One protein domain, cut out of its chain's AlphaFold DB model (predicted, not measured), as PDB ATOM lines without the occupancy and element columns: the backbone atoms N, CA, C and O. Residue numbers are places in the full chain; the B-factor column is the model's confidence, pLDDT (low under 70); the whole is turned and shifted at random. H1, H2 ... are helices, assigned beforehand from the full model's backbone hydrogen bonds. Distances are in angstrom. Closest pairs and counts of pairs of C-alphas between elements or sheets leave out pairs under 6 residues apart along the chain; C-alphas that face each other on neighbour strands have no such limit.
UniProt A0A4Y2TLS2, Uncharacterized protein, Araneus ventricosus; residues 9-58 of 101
ATOM      1  N   ARG A   9      36.201  29.521  -5.394       87.06
ATOM      2  CA  ARG A   9      36.697  28.837  -4.183       87.06
ATOM      3  C   ARG A   9      38.214  28.912  -4.052       87.06
ATOM      4  O   ARG A   9      38.708  28.750  -2.944       87.06
ATOM      5  N   ALA A  10      38.928  29.072  -5.165       87.31
ATOM      6  CA  ALA A  10      40.376  29.243  -5.180       87.31
ATOM      7  C   ALA A  10      40.779  30.667  -4.763       87.31
ATOM      8  O   ALA A  10      41.831  30.848  -4.163       87.31
ATOM      9  N   GLU A  11      39.921  31.650  -5.043       89.38
ATOM     10  CA  GLU A  11      40.110  33.066  -4.692       89.38
ATOM     11  C   GLU A  11      39.606  33.436  -3.281       89.38
ATOM     12  O   GLU A  11      39.792  34.567  -2.838       89.38
ATOM     13  N   GLU A  12      38.956  32.510  -2.568       90.75
ATOM     14  CA  GLU A  12      38.443  32.753  -1.215       90.75
ATOM     15  C   GLU A  12      39.575  33.008  -0.215       90.75
ATOM     16  O   GLU A  12      40.570  32.281  -0.163       90.75
ATOM     17  N   THR A  13      39.373  33.994   0.659       93.75
ATOM     18  CA  THR A  13      40.223  34.151   1.842       93.75
ATOM     19  C   THR A  13      39.948  33.033   2.848       93.75
ATOM     20  O   THR A  13      38.874  32.425   2.857       93.75
ATOM     21  N   GLU A  14      40.899  32.776   3.746       93.19
ATOM     22  CA  GLU A  14      40.754  31.734   4.768       93.19
ATOM     23  C   GLU A  14      39.519  31.968   5.661       93.19
ATOM     24  O   GLU A  14      38.793  31.029   5.985       93.19
ATOM     25  N   GLU A  15      39.201  33.226   5.984       93.81
ATOM     26  CA  GLU A  15      37.991  33.588   6.740       93.81
ATOM     27  C   GLU A  15      36.701  33.268   5.975       93.81
ATOM     28  O   GLU A  15      35.771  32.679   6.532       93.81
ATOM     29  N   GLN A  16      36.645  33.605   4.684       94.06
ATOM     30  CA  GLN A  16      35.489  33.303   3.834       94.06
ATOM     31  C   GLN A  16      35.305  31.795   3.662       94.06
ATOM     32  O   GLN A  16      34.182  31.288   3.744       94.06
ATOM     33  N   ARG A  17      36.410  31.064   3.485       94.56
ATOM     34  CA  ARG A  17      36.412  29.606   3.395       94.56
ATOM     35  C   ARG A  17      35.913  28.973   4.689       94.56
ATOM     36  O   ARG A  17      35.051  28.097   4.634       94.56
ATOM     37  N   ASN A  18      36.409  29.425   5.838       95.56
ATOM     38  CA  ASN A  18      36.008  28.910   7.145       95.56
ATOM     39  C   ASN A  18      34.534  29.192   7.444       95.56
ATOM     40  O   ASN A  18      33.823  28.280   7.866       95.56
ATOM     41  N   SER A  19      34.045  30.397   7.135       95.19
ATOM     42  CA  SER A  19      32.621  30.738   7.242       95.19
ATOM     43  C   SER A  19      31.757  29.812   6.374       95.19
ATOM     44  O   SER A  19      30.852  29.137   6.868       95.19
ATOM     45  N   ARG A  20      32.124  29.637   5.097       95.19
ATOM     46  CA  ARG A  20      31.414  28.744   4.171       95.19
ATOM     47  C   ARG A  20      31.424  27.282   4.626       95.19
ATOM     48  O   ARG A  20      30.408  26.596   4.510       95.19
ATOM     49  N   LEU A  21      32.560  26.772   5.107       95.62
ATOM     50  CA  LEU A  21      32.661  25.406   5.630       95.62
ATOM     51  C   LEU A  21      31.815  25.229   6.897       95.62
ATOM     52  O   LEU A  21      31.151  24.199   7.030       95.62
ATOM     53  N   SER A  22      31.793  26.233   7.777       96.75
ATOM     54  CA  SER A  22      30.962  26.256   8.982       96.75
ATOM     55  C   SER A  22      29.473  26.174   8.636       96.75
ATOM     56  O   SER A  22      28.773  25.287   9.129       96.75
ATOM     57  N   ASP A  23      29.005  26.987   7.686       96.94
ATOM     58  CA  ASP A  23      27.612  26.968   7.224       96.94
ATOM     59  C   ASP A  23      27.213  25.605   6.638       96.94
ATOM     60  O   ASP A  23      26.131  25.069   6.910       96.94
ATOM     61  N   MET A  24      28.098  24.990   5.841       96.56
ATOM     62  CA  MET A  24      27.859  23.645   5.311       96.56
ATOM     63  C   MET A  24      27.813  22.592   6.420       96.56
ATOM     64  O   MET A  24      26.965  21.695   6.366       96.56
ATOM     65  N   ALA A  25      28.699  22.690   7.415       95.88
ATOM     66  CA  ALA A  25      28.716  21.792   8.560       95.88
ATOM     67  C   ALA A  25      27.414  21.921   9.360       95.88
ATOM     68  O   ALA A  25      26.767  20.905   9.615       95.88
ATOM     69  N   GLN A  26      26.966  23.146   9.658       97.00
ATOM     70  CA  GLN A  26      25.706  23.411  10.356       97.00
ATOM     71  C   GLN A  26      24.509  22.832   9.596       97.00
ATOM     72  O   GLN A  26      23.677  22.126  10.171       97.00
ATOM     73  N   ARG A  27      24.442  23.054   8.279       96.75
ATOM     74  CA  ARG A  27      23.388  22.477   7.434       96.75
ATOM     75  C   ARG A  27      23.425  20.949   7.436       96.75
ATOM     76  O   ARG A  27      22.371  20.314   7.463       96.75
ATOM     77  N   GLY A  28      24.615  20.354   7.413       95.31
ATOM     78  CA  GLY A  28      24.800  18.906   7.501       95.31
ATOM     79  C   GLY A  28      24.351  18.330   8.845       95.31
ATOM     80  O   GLY A  28      23.764  17.252   8.873       95.31
ATOM     81  N   GLN A  29      24.577  19.047   9.949       95.19
ATOM     82  CA  GLN A  29      24.077  18.643  11.266       95.19
ATOM     83  C   GLN A  29      22.553  18.726  11.341       95.19
ATOM     84  O   GLN A  29      21.922  17.774  11.790       95.19
ATOM     85  N   ARG A  30      21.953  19.809  10.832       96.50
ATOM     86  CA  ARG A  30      20.492  19.953  10.790       96.50
ATOM     87  C   ARG A  30      19.827  18.813  10.017       96.50
ATOM     88  O   ARG A  30      18.900  18.204  10.529       96.50
ATOM     89  N   ARG A  31      20.351  18.467   8.833       95.06
ATOM     90  CA  ARG A  31      19.844  17.321   8.056       95.06
ATOM     91  C   ARG A  31      19.941  16.015   8.840       95.06
ATOM     92  O   ARG A  31      18.964  15.286   8.891       95.06
ATOM     93  N   ARG A  32      21.085  15.747   9.483       94.06
ATOM     94  CA  ARG A  32      21.279  14.535  10.298       94.06
ATOM     95  C   ARG A  32      20.360  14.474  11.520       94.06
ATOM     96  O   ARG A  32      19.990  13.383  11.932       94.06
ATOM     97  N   ALA A  33      19.995  15.615  12.099       94.25
ATOM     98  CA  ALA A  33      19.044  15.674  13.209       94.25
ATOM     99  C   ALA A  33      17.599  15.377  12.765       94.25
ATOM    100  O   ALA A  33      16.822  14.839  13.548       94.25
ATOM    101  N   GLU A  34      17.255  15.711  11.520       95.00
ATOM    102  CA  GLU A  34      15.933  15.491  10.921       95.00
ATOM    103  C   GLU A  34      15.783  14.082  10.285       95.00
ATOM    104  O   GLU A  34      14.683  13.710   9.879       95.00
ATOM    105  N   GLU A  35      16.855  13.279  10.205       95.12
ATOM    106  CA  GLU A  35      16.843  11.937   9.598       95.12
ATOM    107  C   GLU A  35      15.998  10.922  10.386       95.12
ATOM    108  O   GLU A  35      16.080  10.800  11.614       95.12
ATOM    109  N   THR A  36      15.245  10.091   9.662       96.56
ATOM    110  CA  THR A  36      14.559   8.937  10.258       96.56
ATOM    111  C   THR A  36      15.538   7.792  10.545       96.56
ATOM    112  O   THR A  36      16.624   7.709   9.966       96.56
ATOM    113  N   LYS A  37      15.147   6.841  11.408       95.88
ATOM    114  CA  LYS A  37      15.967   5.645  11.698       95.88
ATOM    115  C   LYS A  37      16.317   4.854  10.433       95.88
ATOM    116  O   LYS A  37      17.438   4.370  10.311       95.88
ATOM    117  N   GLU A  38      15.379   4.732   9.498       95.44
ATOM    118  CA  GLU A  38      15.581   3.996   8.249       95.44
ATOM    119  C   GLU A  38      16.554   4.719   7.309       95.44
ATOM    120  O   GLU A  38      17.493   4.103   6.803       95.44
ATOM    121  N   GLN A  39      16.403   6.039   7.154       96.19
ATOM    122  CA  GLN A  39      17.329   6.859   6.368       96.19
ATOM    123  C   GLN A  39      18.745   6.813   6.945       96.19
ATOM    124  O   GLN A  39      19.708   6.599   6.207       96.19
ATOM    125  N   ARG A  40      18.866   6.929   8.272       96.12
ATOM    126  CA  ARG A  40      20.145   6.822   8.974       96.12
ATOM    127  C   ARG A  40      20.787   5.451   8.778       96.12
ATOM    128  O   ARG A  40      21.980   5.370   8.502       96.12
ATOM    129  N   ASN A  41      20.015   4.371   8.896       96.69
ATOM    130  CA  ASN A  41      20.529   3.017   8.686       96.69
ATOM    131  C   ASN A  41      21.006   2.815   7.243       96.69
ATOM    132  O   ASN A  41      22.106   2.307   7.041       96.69
ATOM    133  N   SER A  42      20.238   3.273   6.252       96.19
ATOM    134  CA  SER A  42      20.640   3.229   4.841       96.19
ATOM    135  C   SER A  42      21.944   4.004   4.596       96.19
ATOM    136  O   SER A  42      22.893   3.472   4.016       96.19
ATOM    137  N   GLN A  43      22.059   5.221   5.142       96.19
ATOM    138  CA  GLN A  43      23.281   6.027   5.065       96.19
ATOM    139  C   GLN A  43      24.488   5.320   5.710       96.19
ATOM    140  O   GLN A  43      25.579   5.314   5.135       96.19
ATOM    141  N   LEU A  44      24.311   4.706   6.885       96.69
ATOM    142  CA  LEU A  44      25.373   3.967   7.577       96.69
ATOM    143  C   LEU A  44      25.846   2.750   6.776       96.69
ATOM    144  O   LEU A  44      27.051   2.509   6.708       96.69
ATOM    145  N   VAL A  45      24.927   2.014   6.144       97.94
ATOM    146  CA  VAL A  45      25.264   0.870   5.280       97.94
ATOM    147  C   VAL A  45      26.108   1.327   4.093       97.94
ATOM    148  O   VAL A  45      27.160   0.741   3.838       97.94
ATOM    149  N   ILE A  46      25.718   2.419   3.431       97.75
ATOM    150  CA  ILE A  46      26.479   2.989   2.309       97.75
ATOM    151  C   ILE A  46      27.885   3.407   2.765       97.75
ATOM    152  O   ILE A  46      28.878   3.044   2.135       97.75
ATOM    153  N   MET A  47      28.007   4.112   3.895       96.50
ATOM    154  CA  MET A  47      29.316   4.515   4.427       96.50
ATOM    155  C   MET A  47      30.198   3.319   4.796       96.50
ATOM    156  O   MET A  47      31.411   3.356   4.568       96.50
ATOM    157  N   ALA A  48      29.608   2.260   5.357       96.75
ATOM    158  CA  ALA A  48      30.322   1.033   5.666       96.75
ATOM    159  C   ALA A  48      30.832   0.363   4.385       96.75
ATOM    160  O   ALA A  48      32.014   0.029   4.318       96.75
ATOM    161  N   GLN A  49      29.986   0.240   3.359       97.88
ATOM    162  CA  GLN A  49      30.345  -0.349   2.068       97.88
ATOM    163  C   GLN A  49      31.475   0.428   1.383       97.88
ATOM    164  O   GLN A  49      32.526  -0.153   1.115       97.88
ATOM    165  N   CYS A  50      31.333   1.748   1.211       97.19
ATOM    166  CA  CYS A  50      32.390   2.594   0.643       97.19
ATOM    167  C   CYS A  50      33.677   2.564   1.486       97.19
ATOM    168  O   CYS A  50      34.788   2.751   0.989       97.19
ATOM    169  N   GLY A  51      33.552   2.362   2.799       95.25
ATOM    170  CA  GLY A  51      34.688   2.150   3.686       95.25
ATOM    171  C   GLY A  51      35.427   0.846   3.389       95.25
ATOM    172  O   GLY A  51      36.654   0.844   3.416       95.25
ATOM    173  N   GLN A  52      34.709  -0.243   3.108       95.12
ATOM    174  CA  GLN A  52      35.323  -1.526   2.760       95.12
ATOM    175  C   GLN A  52      35.942  -1.513   1.366       95.12
ATOM    176  O   GLN A  52      37.060  -1.988   1.210       95.12
ATOM    177  N   GLU A  53      35.273  -0.906   0.390       96.75
ATOM    178  CA  GLU A  53      35.785  -0.757  -0.975       96.75
ATOM    179  C   GLU A  53      37.135  -0.024  -0.984       96.75
ATOM    180  O   GLU A  53      38.147  -0.588  -1.391       96.75
ATOM    181  N   ARG A  54      37.219   1.151  -0.339       94.81
ATOM    182  CA  ARG A  54      38.491   1.888  -0.194       94.81
ATOM    183  C   ARG A  54      39.576   1.112   0.558       94.81
ATOM    184  O   ARG A  54      40.762   1.384   0.393       94.81
ATOM    185  N   ARG A  55      39.198   0.195   1.455       94.31
ATOM    186  CA  ARG A  55      40.158  -0.671   2.163       94.31
ATOM    187  C   ARG A  55      40.666  -1.800   1.280       94.31
ATOM    188  O   ARG A  55      41.814  -2.187   1.470       94.31
ATOM    189  N   ALA A  56      39.820  -2.321   0.397       93.75
ATOM    190  CA  ALA A  56      40.163  -3.372  -0.546       93.75
ATOM    191  C   ALA A  56      41.043  -2.839  -1.688       93.75
ATOM    192  O   ALA A  56      41.980  -3.517  -2.090       93.75
ATOM    193  N   GLU A  57      40.786  -1.614  -2.152       95.19
ATOM    194  CA  GLU A  57      41.555  -0.947  -3.216       95.19
ATOM    195  C   GLU A  57      42.889  -0.343  -2.742       95.19
ATOM    196  O   GLU A  57      43.767  -0.047  -3.551       95.19
ATOM    197  N   GLY A  58      43.051  -0.121  -1.434       92.62
ATOM    198  CA  GLY A  58      44.222   0.555  -0.876       92.62
ATOM    199  C   GLY A  58      45.509  -0.276  -0.926       92.62
ATOM    200  O   GLY A  58      45.497  -1.499  -0.796       92.62
TER     201      GLY A  58
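What this domain is: This is residues 9 to 58 of the 101 residues of an uncharacterized protein of Araneus ventricosus (UniProt A0A4Y2TLS2). Two straight helices of equal residue count, H1 then H2, meet near their ends as an open V, with residues 35 and 36 at the corner. Residues 9 to 13 make a short hook at the far end of H1. The printed part has 50 residues with two named helices and no named strand, and its class is all helix. It is extended, with a radius of gyration of the C-alphas of 15.6 A, and flat, spanning 36 by 33 by 10 A.

How they stand to each other: H1, residues 14 to 34, and H2, residues 37 to 57, are close but not clearly touching; their closest C-alphas, those of Arg 32 and Arg 40, are 7.9 A apart. They run opposite ways at a steep tilt of 55 degrees, their centres 22.2 A apart. Residues 21 to 31 of H1 stand free, as do residues 44 to 58, of which 44 to 57 belong to H2. In H1 and H2 every O i to N i+4 pair is within hydrogen-bond range.

Where its parts are: H1 begins at C-alpha 14 (40.754, 31.734, 4.768) and is 30.3 A long. H2, also 30.3 A, ends at C-alpha 57 (41.555, -0.947, -3.216).

The domain as a whole: The two C-alphas farthest apart, those of Glu 11 and Glu 38, are 40.2 A apart. The link from H1 to H2 is tight. The printed part has no cut, and no printed residue is under 70 in pLDDT.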